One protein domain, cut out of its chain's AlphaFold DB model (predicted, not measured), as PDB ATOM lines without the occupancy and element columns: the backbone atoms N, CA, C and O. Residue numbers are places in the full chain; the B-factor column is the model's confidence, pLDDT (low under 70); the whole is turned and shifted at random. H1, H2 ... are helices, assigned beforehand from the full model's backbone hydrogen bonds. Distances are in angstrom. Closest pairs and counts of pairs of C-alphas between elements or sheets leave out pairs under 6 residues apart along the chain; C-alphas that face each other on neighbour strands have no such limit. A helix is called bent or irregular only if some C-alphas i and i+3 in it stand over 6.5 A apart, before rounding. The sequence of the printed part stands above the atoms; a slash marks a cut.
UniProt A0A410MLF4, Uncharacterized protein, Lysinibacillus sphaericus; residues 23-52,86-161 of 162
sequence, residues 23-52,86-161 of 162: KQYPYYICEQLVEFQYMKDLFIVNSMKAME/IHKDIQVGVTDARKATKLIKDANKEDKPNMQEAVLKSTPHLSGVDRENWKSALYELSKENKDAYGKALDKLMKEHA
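Overview. This is residues 23 to 52 and 86 to 161 of the 162 residues of an uncharacterized protein of Lysinibacillus sphaericus (UniProt A0A410MLF4). The long helix H1 runs beside a helical hairpin of H2 and H3; H4 runs on beyond H3, and H5 turns back to pack on residues 26 to 35 of H1. The printed part has 106 residues, with five named helices, H1 to H5 in order, and no named strand: all helix. It is elongated, 49 by 32 by 19 A, and only just compact, close to loose, with a radius of gyration of the C-alphas of 15.6 A.

Along the chain. H1, residues 25 to 52, begins at C-alpha (123.099, 127.482, 149.798) and is 41.1 A long. H2, residues 86 to 107, measures 33.0 A. H3, residues 115 to 130, measures 23.4 A, with a kink of 38 degrees near residue 122; it is only just irregular, C-alphas 121 and 124 being 6.7 A apart. H4 is residues 132 to 144; H5, residues 148 to 159, ends at C-alpha (131.589, 109.178, 148.048).

Arrangement. H1 to H4 form a bundle, a group of helices. H1 touches H3, closest C-alphas Ser 47 and Val 119, 7.1 A, and H5, Glu 31 and Ala 152, 4.7 A. H2 and H3 touch, Ala 100 and Ser 122, 4.1 A, at a shallow tilt of 8 degrees, opposite ways. Every O i to N i+4 pair is within hydrogen-bond range in H5, but 23 of 24 in H1, 16 of 18 in H2, 7 of 12 in H3 and 8 of 9 in H4.

Size, cuts and confidence. Residues 53 to 85 are not printed; C-alphas 52 and 86 are 40.7 A apart. Residues 110 to 113 and 127 to 132 have pLDDT under 70.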
ATOM      1  N   LYS A  23     120.315 129.687 145.433       94.62
ATOM      2  CA  LYS A  23     119.944 128.343 144.967       94.62
ATOM      3  C   LYS A  23     120.891 127.256 145.472       94.62
ATOM      4  O   LYS A  23     120.467 126.124 145.651       94.62
ATOM      5  N   GLN A  24     122.170 127.578 145.654       95.81
ATOM      6  CA  GLN A  24     123.188 126.609 146.065       95.81
ATOM      7  C   GLN A  24     123.246 126.428 147.581       95.81
ATOM      8  O   GLN A  24     123.591 125.345 148.041       95.81
ATOM      9  N   TYR A  25     122.917 127.469 148.350       96.50
ATOM     10  CA  TYR A  25     123.099 127.482 149.798       96.50
ATOM     11  C   TYR A  25     122.448 126.291 150.527       96.50
ATOM     12  O   TYR A  25     123.163 125.635 151.286       96.50
ATOM     13  N   PRO A  26     121.168 125.937 150.284       96.62
ATOM     14  CA  PRO A  26     120.529 124.814 150.970       96.62
ATOM     15  C   PRO A  26     121.250 123.487 150.731       96.62
ATOM     16  O   PRO A  26     121.497 122.741 151.671       96.62
ATOM     17  N   TYR A  27     121.639 123.217 149.483       96.75
ATOM     18  CA  TYR A  27     122.349 121.991 149.115       96.75
ATOM     19  C   TYR A  27     123.747 121.959 149.721       96.75
ATOM     20  O   TYR A  27     124.114 120.978 150.354       96.75
ATOM     21  N   TYR A  28     124.499 123.055 149.591       96.38
ATOM     22  CA  TYR A  28     125.855 123.151 150.122       96.38
ATOM     23  C   TYR A  28     125.898 122.940 151.638       96.38
ATOM     24  O   TYR A  28     126.725 122.182 152.138       96.38
ATOM     25  N   ILE A  29     124.996 123.589 152.375       95.56
ATOM     26  CA  ILE A  29     124.923 123.440 153.826       95.56
ATOM     27  C   ILE A  29     124.492 122.033 154.224       95.56
ATOM     28  O   ILE A  29     125.112 121.461 155.115       95.56
ATOM     29  N   CYS A  30     123.490 121.452 153.559       95.38
ATOM     30  CA  CYS A  30     123.114 120.064 153.814       95.38
ATOM     31  C   CYS A  30     124.294 119.111 153.578       95.38
ATOM     32  O   CYS A  30     124.517 118.243 154.415       95.38
ATOM     33  N   GLU A  31     125.081 119.303 152.512       96.00
ATOM     34  CA  GLU A  31     126.305 118.528 152.255       96.00
ATOM     35  C   GLU A  31     127.318 118.644 153.404       96.00
ATOM     36  O   GLU A  31     127.797 117.627 153.896       96.00
ATOM     37  N   GLN A  32     127.613 119.857 153.885       95.69
ATOM     38  CA  GLN A  32     128.558 120.012 154.999       95.69
ATOM     39  C   GLN A  32     128.032 119.388 156.300       95.69
ATOM     40  O   GLN A  32     128.804 118.804 157.057       95.69
ATOM     41  N   LEU A  33     126.726 119.488 156.567       93.50
ATOM     42  CA  LEU A  33     126.120 118.928 157.775       93.50
ATOM     43  C   LEU A  33     126.152 117.392 157.779       93.50
ATOM     44  O   LEU A  33     126.494 116.807 158.807       93.50
ATOM     45  N   VAL A  34     125.843 116.734 156.654       93.50
ATOM     46  CA  VAL A  34     125.898 115.260 156.574       93.50
ATOM     47  C   VAL A  34     127.333 114.736 156.618       93.50
ATOM     48  O   VAL A  34     127.594 113.753 157.306       93.50
ATOM     49  N   GLU A  35     128.277 115.423 155.971       95.12
ATOM     50  CA  GLU A  35     129.707 115.096 156.054       95.12
ATOM     51  C   GLU A  35     130.230 115.235 157.485       95.12
ATOM     52  O   GLU A  35     130.959 114.375 157.983       95.12
ATOM     53  N   PHE A  36     129.820 116.292 158.196       94.50
ATOM     54  CA  PHE A  36     130.196 116.459 159.595       94.50
ATOM     55  C   PHE A  36     129.646 115.323 160.461       94.50
ATOM     56  O   PHE A  36     130.364 114.805 161.316       94.50
ATOM     57  N   GLN A  37     128.390 114.925 160.241       92.06
ATOM     58  CA  GLN A  37     127.765 113.820 160.966       92.06
ATOM     59  C   GLN A  37     128.511 112.501 160.728       92.06
ATOM     60  O   GLN A  37     128.850 111.818 161.691       92.06
ATOM     61  N   TYR A  38     128.853 112.189 159.477       93.44
ATOM     62  CA  TYR A  38     129.654 111.011 159.149       93.44
ATOM     63  C   TYR A  38     131.021 111.028 159.852       93.44
ATOM     64  O   TYR A  38     131.417 110.049 160.487       93.44
ATOM     65  N   MET A  39     131.721 112.167 159.829       94.94
ATOM     66  CA  MET A  39     133.006 112.303 160.522       94.94
ATOM     67  C   MET A  39     132.868 112.236 162.047       94.94
ATOM     68  O   MET A  39     133.762 111.713 162.708       94.94
ATOM     69  N   LYS A  40     131.756 112.714 162.625       93.25
ATOM     70  CA  LYS A  40     131.446 112.543 164.054       93.25
ATOM     71  C   LYS A  40     131.319 111.060 164.405       93.25
ATOM     72  O   LYS A  40     131.897 110.622 165.399       93.25
ATOM     73  N   ASP A  41     130.607 110.288 163.594       92.81
ATOM     74  CA  ASP A  41     130.425 108.855 163.834       92.81
ATOM     75  C   ASP A  41     131.761 108.106 163.704       92.81
ATOM     76  O   ASP A  41     132.121 107.307 164.573       92.81
ATOM     77  N   LEU A  42     132.569 108.453 162.696       94.62
ATOM     78  CA  LEU A  42     133.924 107.920 162.541       94.62
ATOM     79  C   LEU A  42     134.838 108.301 163.717       94.62
ATOM     80  O   LEU A  42     135.626 107.476 164.180       94.62
ATOM     81  N   PHE A  43     134.710 109.520 164.246       94.69
ATOM     82  CA  PHE A  43     135.461 109.981 165.412       94.69
ATOM     83  C   PHE A  43     135.152 109.124 166.643       94.69
ATOM     84  O   PHE A  43     136.070 108.736 167.366       94.69
ATOM     85  N   ILE A  44     133.877 108.791 166.868       92.88
ATOM     86  CA  ILE A  44     133.444 107.920 167.969       92.88
ATOM     87  C   ILE A  44     134.024 106.512 167.789       92.88
ATOM     88  O   ILE A  44     134.615 105.973 168.724       92.88
ATOM     89  N   VAL A  45     133.924 105.941 166.585       94.38
ATOM     90  CA  VAL A  45     134.485 104.614 166.274       94.38
ATOM     91  C   VAL A  45     135.997 104.581 166.496       94.38
ATOM     92  O   VAL A  45     136.508 103.664 167.140       94.38
ATOM     93  N   ASN A  46     136.725 105.584 166.006       94.81
ATOM     94  CA  ASN A  46     138.175 105.669 166.175       94.81
ATOM     95  C   ASN A  46     138.564 105.894 167.640       94.81
ATOM     96  O   ASN A  46     139.543 105.317 168.106       94.81
ATOM     97  N   SER A  47     137.759 106.651 168.390       92.44
ATOM     98  CA  SER A  47     137.940 106.822 169.832       92.44
ATOM     99  C   SER A  47     137.801 105.501 170.588       92.44
ATOM    100  O   SER A  47     138.624 105.216 171.450       92.44
ATOM    101  N   MET A  48     136.806 104.673 170.246       91.94
ATOM    102  CA  MET A  48     136.636 103.339 170.839       91.94
ATOM    103  C   MET A  48     137.815 102.421 170.502       91.94
ATOM    104  O   MET A  48     138.387 101.813 171.401       91.94
ATOM    105  N   LYS A  49     138.244 102.383 169.234       93.25
ATOM    106  CA  LYS A  49     139.420 101.600 168.809       93.25
ATOM    107  C   LYS A  49     140.692 102.021 169.548       93.25
ATOM    108  O   LYS A  49     141.476 101.167 169.939       93.25
ATOM    109  N   ALA A  50     140.878 103.318 169.790       91.06
ATOM    110  CA  ALA A  50     142.037 103.828 170.519       91.06
ATOM    111  C   ALA A  50     142.037 103.501 172.021       91.06
ATOM    112  O   ALA A  50     143.084 103.572 172.665       91.06
ATOM    113  N   MET A  51     140.884 103.138 172.600       86.62
ATOM    114  CA  MET A  51     140.844 102.594 173.963       86.62
ATOM    115  C   MET A  51     141.474 101.198 174.029       86.62
ATOM    116  O   MET A  51     142.029 100.837 175.064       86.62
ATOM    117  N   GLU A  52     141.398 100.437 172.936       89.50
ATOM    118  CA  GLU A  52     141.944  99.081 172.817       89.50
ATOM    119  C   GLU A  52     143.385  99.081 172.283       89.50
ATOM    120  O   GLU A  52     144.210  98.284 172.727       89.50
ATOM    121  N   ILE A  86     118.858 131.500 159.502       93.31
ATOM    122  CA  ILE A  86     119.140 130.054 159.489       93.31
ATOM    123  C   ILE A  86     120.643 129.790 159.673       93.31
ATOM    124  O   ILE A  86     121.051 128.868 160.377       93.31
ATOM    125  N   HIS A  87     121.498 130.607 159.053       95.00
ATOM    126  CA  HIS A  87     122.940 130.442 159.169       95.00
ATOM    127  C   HIS A  87     123.485 130.788 160.556       95.00
ATOM    128  O   HIS A  87     124.490 130.210 160.960       95.00
ATOM    129  N   LYS A  88     122.840 131.685 161.313       93.00
ATOM    130  CA  LYS A  88     123.242 131.951 162.705       93.00
ATOM    131  C   LYS A  88     123.113 130.689 163.555       93.00
ATOM    132  O   LYS A  88     124.042 130.380 164.295       93.00
ATOM    133  N   ASP A  89     122.037 129.924 163.384       90.62
ATOM    134  CA  ASP A  89     121.840 128.662 164.108       90.62
ATOM    135  C   ASP A  89     122.921 127.635 163.744       90.62
ATOM    136  O   ASP A  89     123.492 126.972 164.616       90.62
ATOM    137  N   ILE A  90     123.286 127.566 162.459       92.56
ATOM    138  CA  ILE A  90     124.405 126.737 161.992       92.56
ATOM    139  C   ILE A  90     125.706 127.162 162.682       92.56
ATOM    140  O   ILE A  90     126.404 126.307 163.231       92.56
ATOM    141  N   GLN A  91     125.993 128.466 162.738       93.19
ATOM    142  CA  GLN A  91     127.198 129.012 163.372       93.19
ATOM    143  C   GLN A  91     127.302 128.699 164.869       93.19
ATOM    144  O   GLN A  91     128.408 128.481 165.373       93.19
ATOM    145  N   VAL A  92     126.179 128.617 165.590       91.38
ATOM    146  CA  VAL A  92     126.190 128.205 167.003       91.38
ATOM    147  C   VAL A  92     126.712 126.773 167.141       91.38
ATOM    148  O   VAL A  92     127.612 126.526 167.946       91.38
ATOM    149  N   GLY A  93     126.202 125.838 166.333       90.56
ATOM    150  CA  GLY A  93     126.686 124.452 166.352       90.56
ATOM    151  C   GLY A  93     128.129 124.326 165.856       90.56
ATOM    152  O   GLY A  93     128.923 123.613 166.463       90.56
ATOM    153  N   VAL A  94     128.510 125.099 164.834       93.56
ATOM    154  CA  VAL A  94     129.890 125.176 164.321       93.56
ATOM    155  C   VAL A  94     130.871 125.628 165.407       93.56
ATOM    156  O   VAL A  94     131.956 125.058 165.545       93.56
ATOM    157  N   THR A  95     130.486 126.628 166.203       92.56
ATOM    158  CA  THR A  95     131.304 127.150 167.305       92.56
ATOM    159  C   THR A  95     131.481 126.119 168.414       92.56
ATOM    160  O   THR A  95     132.579 125.982 168.956       92.56
ATOM    161  N   ASP A  96     130.422 125.386 168.771       91.25
ATOM    162  CA  ASP A  96     130.514 124.369 169.819       91.25
ATOM    163  C   ASP A  96     131.337 123.164 169.349       91.25
ATOM    164  O   ASP A  96     132.300 122.790 170.017       91.25
ATOM    165  N   ALA A  97     131.075 122.659 168.141       92.81
ATOM    166  CA  ALA A  97     131.850 121.588 167.517       92.81
ATOM    167  C   ALA A  97     133.348 121.925 167.406       92.81
ATOM    168  O   ALA A  97     134.194 121.051 167.596       92.81
ATOM    169  N   ARG A  98     133.712 123.196 167.184       94.06
ATOM    170  CA  ARG A  98     135.127 123.596 167.130       94.06
ATOM    171  C   ARG A  98     135.851 123.496 168.470       94.06
ATOM    172  O   ARG A  98     137.072 123.342 168.507       94.06
ATOM    173  N   LYS A  99     135.131 123.559 169.593       94.00
ATOM    174  CA  LYS A  99     135.734 123.293 170.907       94.00
ATOM    175  C   LYS A  99     136.177 121.834 171.001       94.00
ATOM    176  O   LYS A  99     137.263 121.577 171.511       94.00
ATOM    177  N   ALA A 100     135.385 120.908 170.453       93.00
ATOM    178  CA  ALA A 100     135.717 119.488 170.417       93.00
ATOM    179  C   ALA A 100     137.013 119.223 169.642       93.00
ATOM    180  O   ALA A 100     137.954 118.650 170.187       93.00
ATOM    181  N   THR A 101     137.094 119.685 168.391       94.44
ATOM    182  CA  THR A 101     138.270 119.466 167.532       94.44
ATOM    183  C   THR A 101     139.515 120.161 168.082       94.44
ATOM    184  O   THR A 101     140.619 119.622 168.006       94.44
ATOM    185  N   LYS A 102     139.355 121.336 168.707       94.38
ATOM    186  CA  LYS A 102     140.447 122.041 169.385       94.38
ATOM    187  C   LYS A 102     141.043 121.223 170.532       94.38
ATOM    188  O   LYS A 102     142.264 121.125 170.588       94.38
ATOM    189  N   LEU A 103     140.219 120.622 171.396       94.00
ATOM    190  CA  LEU A 103     140.697 119.783 172.505       94.00
ATOM    191  C   LEU A 103     141.588 118.638 172.006       94.00
ATOM    192  O   LEU A 103     142.651 118.399 172.572       94.00
ATOM    193  N   ILE A 104     141.187 117.985 170.914       94.06
ATOM    194  CA  ILE A 104     141.931 116.873 170.304       94.06
ATOM    195  C   ILE A 104     143.261 117.344 169.716       94.06
ATOM    196  O   ILE A 104     144.308 116.767 169.998       94.06
ATOM    197  N   LYS A 105     143.251 118.438 168.947       91.94
ATOM    198  CA  LYS A 105     144.484 119.014 168.390       91.94
ATOM    199  C   LYS A 105     145.444 119.502 169.472       91.94
ATOM    200  O   LYS A 105     146.653 119.388 169.299       91.94
ATOM    201  N   ASP A 106     144.923 120.076 170.556       91.06
ATOM    202  CA  ASP A 106     145.737 120.564 171.670       91.06
ATOM    203  C   ASP A 106     146.347 119.402 172.471       91.06
ATOM    204  O   ASP A 106     147.496 119.512 172.886       91.06
ATOM    205  N   ALA A 107     145.646 118.272 172.607       89.25
ATOM    206  CA  ALA A 107     146.181 117.056 173.230       89.25
ATOM    207  C   ALA A 107     147.314 116.394 172.425       89.25
ATOM    208  O   ALA A 107     148.117 115.659 172.990       89.25
ATOM    209  N   ASN A 108     147.394 116.675 171.122       83.25
ATOM    210  CA  ASN A 108     148.469 116.205 170.251       83.25
ATOM    211  C   ASN A 108     149.706 117.128 170.247       83.25
ATOM    212  O   ASN A 108     150.695 116.829 169.581       83.25
ATOM    213  N   LYS A 109     149.674 118.276 170.938       83.69
ATOM    214  CA  LYS A 109     150.862 119.130 171.083       83.69
ATOM    215  C   LYS A 109     151.752 118.553 172.183       83.69
ATOM    216  O   LYS A 109     151.275 118.237 173.269       83.69
ATOM    217  N   GLU A 110     153.035 118.407 171.870       59.50
ATOM    218  CA  GLU A 110     154.063 117.814 172.729       59.50
ATOM    219  C   GLU A 110     154.143 118.537 174.086       59.50
ATOM    220  O   GLU A 110     154.690 119.630 174.160       59.50
ATOM    221  N   ASP A 111     153.505 117.961 175.114       57.59
ATOM    222  CA  ASP A 111     153.924 117.949 176.535       57.59
ATOM    223  C   ASP A 111     152.846 117.400 177.496       57.59
ATOM    224  O   ASP A 111     153.091 117.270 178.696       57.59
ATOM    225  N   LYS A 112     151.639 117.051 177.021       56.91
ATOM    226  CA  LYS A 112     150.621 116.366 177.847       56.91
ATOM    227  C   LYS A 112     149.818 115.340 177.038       56.91
ATOM    228  O   LYS A 112     148.762 115.689 176.510       56.91
ATOM    229  N   PRO A 113     150.263 114.074 176.967       60.53
ATOM    230  CA  PRO A 113     149.514 113.027 176.296       60.53
ATOM    231  C   PRO A 113     148.334 112.626 177.181       60.53
ATOM    232  O   PRO A 113     148.481 111.858 178.130       60.53
ATOM    233  N   ASN A 114     147.150 113.157 176.896       81.12
ATOM    234  CA  ASN A 114     145.925 112.531 177.377       81.12
ATOM    235  C   ASN A 114     144.812 112.658 176.338       81.12
ATOM    236  O   ASN A 114     143.803 113.334 176.550       81.12
ATOM    237  N   MET A 115     145.027 112.014 175.186       88.62
ATOM    238  CA  MET A 115     144.038 111.930 174.112       88.62
ATOM    239  C   MET A 115     142.693 111.411 174.637       88.62
ATOM    240  O   MET A 115     141.646 111.948 174.287       88.62
ATOM    241  N   GLN A 116     142.707 110.443 175.558       87.44
ATOM    242  CA  GLN A 116     141.492 109.916 176.185       87.44
ATOM    243  C   GLN A 116     140.713 110.986 176.965       87.44
ATOM    244  O   GLN A 116     139.502 111.121 176.798       87.44
ATOM    245  N   GLU A 117     141.385 111.795 177.786       90.62
ATOM    246  CA  GLU A 117     140.732 112.912 178.480       90.62
ATOM    247  C   GLU A 117     140.212 113.969 177.500       90.62
ATOM    248  O   GLU A 117     139.128 114.521 177.703       90.62
ATOM    249  N   ALA A 118     140.948 114.233 176.420       92.69
ATOM    250  CA  ALA A 118     140.507 115.144 175.374       92.69
ATOM    251  C   ALA A 118     139.240 114.637 174.666       92.69
ATOM    252  O   ALA A 118     138.318 115.425 174.465       92.69
ATOM    253  N   VAL A 119     139.145 113.335 174.376       92.50
ATOM    254  CA  VAL A 119     137.941 112.673 173.836       92.50
ATOM    255  C   VAL A 119     136.755 112.789 174.801       92.50
ATOM    256  O   VAL A 119     135.647 113.163 174.403       92.50
ATOM    257  N   LEU A 120     136.969 112.523 176.093       91.75
ATOM    258  CA  LEU A 120     135.912 112.648 177.103       91.75
ATOM    259  C   LEU A 120     135.386 114.087 177.192       91.75
ATOM    260  O   LEU A 120     134.178 114.307 177.262       91.75
ATOM    261  N   LYS A 121     136.284 115.076 177.137       92.31
ATOM    262  CA  LYS A 121     135.925 116.501 177.146       92.31
ATOM    263  C   LYS A 121     135.327 116.981 175.822       92.31
ATOM    264  O   LYS A 121     134.583 117.956 175.830       92.31
ATOM    265  N   SER A 122     135.635 116.334 174.698       91.75
ATOM    266  CA  SER A 122     135.147 116.736 173.374       91.75
ATOM    267  C   SER A 122     133.718 116.257 173.104       91.75
ATOM    268  O   SER A 122     132.945 116.958 172.453       91.75
ATOM    269  N   THR A 123     133.326 115.107 173.656       88.62
ATOM    270  CA  THR A 123     132.026 114.465 173.388       88.62
ATOM    271  C   THR A 123     130.809 115.370 173.677       88.62
ATOM    272  O   THR A 123     129.929 115.462 172.817       88.62
ATOM    273  N   PRO A 124     130.740 116.127 174.795       88.69
ATOM    274  CA  PRO A 124     129.623 117.048 175.064       88.69
ATOM    275  C   PRO A 124     129.500 118.218 174.073       88.69
ATOM    276  O   PRO A 124     128.447 118.856 173.992       88.69
ATOM    277  N   HIS A 125     130.571 118.525 173.342       90.00
ATOM    278  CA  HIS A 125     130.595 119.554 172.301       90.00
ATOM    279  C   HIS A 125     130.207 118.988 170.926       90.00
ATOM    280  O   HIS A 125     129.647 119.705 170.099       90.00
ATOM    281  N   LEU A 126     130.441 117.691 170.690       84.50
ATOM    282  CA  LEU A 126     130.001 116.985 169.480       84.50
ATOM    283  C   LEU A 126     128.517 116.614 169.511       84.50
ATOM    284  O   LEU A 126     127.891 116.518 168.460       84.50
ATOM    285  N   SER A 127     127.919 116.494 170.697       68.69
ATOM    286  CA  SER A 127     126.461 116.370 170.831       68.69
ATOM    287  C   SER A 127     125.713 117.657 170.454       68.69
ATOM    288  O   SER A 127     124.502 117.626 170.259       68.69
ATOM    289  N   GLY A 128     126.423 118.788 170.292       56.94
ATOM    290  CA  GLY A 128     125.908 120.059 169.757       56.94
ATOM    291  C   GLY A 128     125.241 119.944 168.382       56.94
ATOM    292  O   GLY A 128     124.327 120.703 168.071       56.94
ATOM    293  N   VAL A 129     125.668 118.950 167.608       58.19
ATOM    294  CA  VAL A 129     125.199 118.588 166.262       58.19
ATOM    295  C   VAL A 129     123.765 118.057 166.279       58.19
ATOM    296  O   VAL A 129     122.984 118.347 165.378       58.19
ATOM    297  N   ASP A 130     123.414 117.329 167.344       60.03
ATOM    298  CA  ASP A 130     122.091 116.731 167.560       60.03
ATOM    299  C   ASP A 130     121.149 117.678 168.334       60.03
ATOM    300  O   ASP A 130     119.998 117.336 168.617       60.03
ATOM    301  N   ARG A 131     121.631 118.878 168.699       59.84
ATOM    302  CA  ARG A 131     120.821 119.903 169.373       59.84
ATOM    303  C   ARG A 131     119.853 120.579 168.404       59.84
ATOM    304  O   ARG A 131     119.936 120.467 167.181       59.84
ATOM    305  N   GLU A 132     118.950 121.356 168.991       67.25
ATOM    306  CA  GLU A 132     117.893 122.098 168.303       67.25
ATOM    307  C   GLU A 132     118.392 122.969 167.143       67.25
ATOM    308  O   GLU A 132     117.669 123.101 166.166       67.25
ATOM    309  N   ASN A 133     119.617 123.503 167.181       74.56
ATOM    310  CA  ASN A 133     120.069 124.501 166.204       74.56
ATOM    311  C   ASN A 133     120.249 123.943 164.783       74.56
ATOM    312  O   ASN A 133     119.670 124.477 163.840       74.56
ATOM    313  N   TRP A 134     121.011 122.858 164.597       88.06
ATOM    314  CA  TRP A 134     121.179 122.271 163.258       88.06
ATOM    315  C   TRP A 134     119.904 121.574 162.791       88.06
ATOM    316  O   TRP A 134     119.552 121.661 161.617       88.06
ATOM    317  N   LYS A 135     119.148 120.973 163.717       86.69
ATOM    318  CA  LYS A 135     117.830 120.405 163.421       86.69
ATOM    319  C   LYS A 135     116.828 121.471 162.960       86.69
ATOM    320  O   LYS A 135     116.108 121.238 161.994       86.69
ATOM    321  N   SER A 136     116.798 122.629 163.619       86.69
ATOM    322  CA  SER A 136     115.967 123.784 163.256       86.69
ATOM    323  C   SER A 136     116.383 124.336 161.897       86.69
ATOM    324  O   SER A 136     115.546 124.476 161.009       86.69
ATOM    325  N   ALA A 137     117.687 124.540 161.677       89.88
ATOM    326  CA  ALA A 137     118.200 125.007 160.395       89.88
ATOM    327  C   ALA A 137     117.834 124.055 159.243       89.88
ATOM    328  O   ALA A 137     117.350 124.501 158.204       89.88
ATOM    329  N   LEU A 138     117.999 122.741 159.435       90.88
ATOM    330  CA  LEU A 138     117.587 121.725 158.464       90.88
ATOM    331  C   LEU A 138     116.073 121.739 158.226       90.88
ATOM    332  O   LEU A 138     115.631 121.656 157.081       90.88
ATOM    333  N   TYR A 139     115.277 121.883 159.288       91.06
ATOM    334  CA  TYR A 139     113.826 121.989 159.182       91.06
ATOM    335  C   TYR A 139     113.408 123.210 158.352       91.06
ATOM    336  O   TYR A 139     112.643 123.059 157.398       91.06
ATOM    337  N   GLU A 140     113.949 124.393 158.640       92.25
ATOM    338  CA  GLU A 140     113.652 125.614 157.885       92.25
ATOM    339  C   GLU A 140     114.100 125.509 156.420       92.25
ATOM    340  O   GLU A 140     113.333 125.849 155.517       92.25
ATOM    341  N   LEU A 141     115.286 124.950 156.151       92.94
ATOM    342  CA  LEU A 141     115.751 124.703 154.781       92.94
ATOM    343  C   LEU A 141     114.832 123.743 154.018       92.94
ATOM    344  O   LEU A 141     114.571 123.954 152.828       92.94
ATOM    345  N   SER A 142     114.301 122.722 154.696       92.00
ATOM    346  CA  SER A 142     113.430 121.716 154.085       92.00
ATOM    347  C   SER A 142     112.077 122.268 153.626       92.00
ATOM    348  O   SER A 142     111.479 121.703 152.714       92.00
ATOM    349  N   LYS A 143     111.594 123.387 154.192       92.44
ATOM    350  CA  LYS A 143     110.305 123.987 153.793       92.44
ATOM    351  C   LYS A 143     110.288 124.382 152.319       92.44
ATOM    352  O   LYS A 143     109.269 124.222 151.648       92.44
ATOM    353  N   GLU A 144     111.425 124.851 151.819       89.12
ATOM    354  CA  GLU A 144     111.585 125.320 150.442       89.12
ATOM    355  C   GLU A 144     112.428 124.374 149.574       89.12
ATOM    356  O   GLU A 144     112.248 124.346 148.361       89.12
ATOM    357  N   ASN A 145     113.331 123.589 150.176       93.69
ATOM    358  CA  ASN A 145     114.302 122.742 149.473       93.69
ATOM    359  C   ASN A 145     114.251 121.306 150.015       93.69
ATOM    360  O   ASN A 145     115.210 120.802 150.602       93.69
ATOM    361  N   LYS A 146     113.093 120.660 149.853       92.88
ATOM    362  CA  LYS A 146     112.764 119.349 150.449       92.88
ATOM    363  C   LYS A 146     113.749 118.232 150.093       92.88
ATOM    364  O   LYS A 146     113.922 117.301 150.869       92.88
ATOM    365  N   ASP A 147     114.373 118.311 148.925       95.50
ATOM    366  CA  ASP A 147     115.299 117.312 148.396       95.50
ATOM    367  C   ASP A 147     116.769 117.583 148.748       95.50
ATOM    368  O   ASP A 147     117.605 116.707 148.535       95.50
ATOM    369  N   ALA A 148     117.107 118.753 149.303       95.56
ATOM    370  CA  ALA A 148     118.497 119.133 149.562       95.56
ATOM    371  C   ALA A 148     119.212 118.158 150.509       95.56
ATOM    372  O   ALA A 148     120.324 117.722 150.218       95.56
ATOM    373  N   TYR A 149     118.561 117.777 151.612       93.31
ATOM    374  CA  TYR A 149     119.129 116.825 152.570       93.31
ATOM    375  C   TYR A 149     119.246 115.411 151.984       93.31
ATOM    376  O   TYR A 149     120.282 114.770 152.125       93.31
ATOM    377  N   GLY A 150     118.217 114.947 151.264       94.56
ATOM    378  CA  GLY A 150     118.240 113.637 150.605       94.56
ATOM    379  C   GLY A 150     119.368 113.523 149.578       94.56
ATOM    380  O   GLY A 150     120.127 112.564 149.607       94.56
ATOM    381  N   LYS A 151     119.561 114.548 148.737       96.38
ATOM    382  CA  LYS A 151     120.674 114.573 147.775       96.38
ATOM    383  C   LYS A 151     122.043 114.622 148.446       96.38
ATOM    384  O   LYS A 151     122.980 114.019 147.931       96.38
ATOM    385  N   ALA A 152     122.161 115.337 149.564       95.81
ATOM    386  CA  ALA A 152     123.391 115.361 150.345       95.81
ATOM    387  C   ALA A 152     123.727 113.960 150.885       95.81
ATOM    388  O   ALA A 152     124.867 113.522 150.759       95.81
ATOM    389  N   LEU A 153     122.732 113.222 151.395       94.12
ATOM    390  CA  LEU A 153     122.905 111.828 151.811       94.12
ATOM    391  C   LEU A 153     123.257 110.901 150.642       94.12
ATOM    392  O   LEU A 153     124.202 110.128 150.751       94.12
ATOM    393  N   ASP A 154     122.552 110.998 149.513       96.06
ATOM    394  CA  ASP A 154     122.847 110.186 148.325       96.06
ATOM    395  C   ASP A 154     124.280 110.413 147.824       96.06
ATOM    396  O   ASP A 154     124.930 109.489 147.336       96.06
ATOM    397  N   LYS A 155     124.765 111.656 147.912       95.75
ATOM    398  CA  LYS A 155     126.140 112.018 147.568       95.75
ATOM    399  C   LYS A 155     127.132 111.418 148.562       95.75
ATOM    400  O   LYS A 155     128.036 110.721 148.119       95.75
ATOM    401  N   LEU A 156     126.915 111.615 149.865       94.25
ATOM    402  CA  LEU A 156     127.724 111.022 150.936       94.25
ATOM    403  C   LEU A 156     127.857 109.504 150.736       94.25
ATOM    404  O   LEU A 156     128.958 108.966 150.702       94.25
ATOM    405  N   MET A 157     126.736 108.810 150.521       93.62
ATOM    406  CA  MET A 157     126.734 107.363 150.304       93.62
ATOM    407  C   MET A 157     127.544 106.942 149.078       93.62
ATOM    408  O   MET A 157     128.139 105.878 149.103       93.62
ATOM    409  N   LYS A 158     127.576 107.743 148.009       94.00
ATOM    410  CA  LYS A 158     128.390 107.446 146.818       94.00
ATOM    411  C   LYS A 158     129.871 107.726 147.036       94.00
ATOM    412  O   LYS A 158     130.695 107.013 146.479       94.00
ATOM    413  N   GLU A 159     130.202 108.773 147.787       91.81
ATOM    414  CA  GLU A 159     131.589 109.178 148.048       91.81
ATOM    415  C   GLU A 159     132.286 108.254 149.057       91.81
ATOM    416  O   GLU A 159     133.491 108.047 148.945       91.81
ATOM    417  N   HIS A 160     131.526 107.654 149.981       87.62
ATOM    418  CA  HIS A 160     132.033 106.734 151.010       87.62
ATOM    419  C   HIS A 160     131.556 105.280 150.826       87.62
ATOM    420  O   HIS A 160     131.665 104.481 151.756       87.62
ATOM    421  N   ALA A 161     131.005 104.925 149.657       77.19
ATOM    422  CA  ALA A 161     130.757 103.528 149.294       77.19
ATOM    423  C   ALA A 161     132.085 102.858 148.919       77.19
ATOM    424  O   ALA A 161     132.586 103.051 147.810       77.19
TER     425      ALA A 161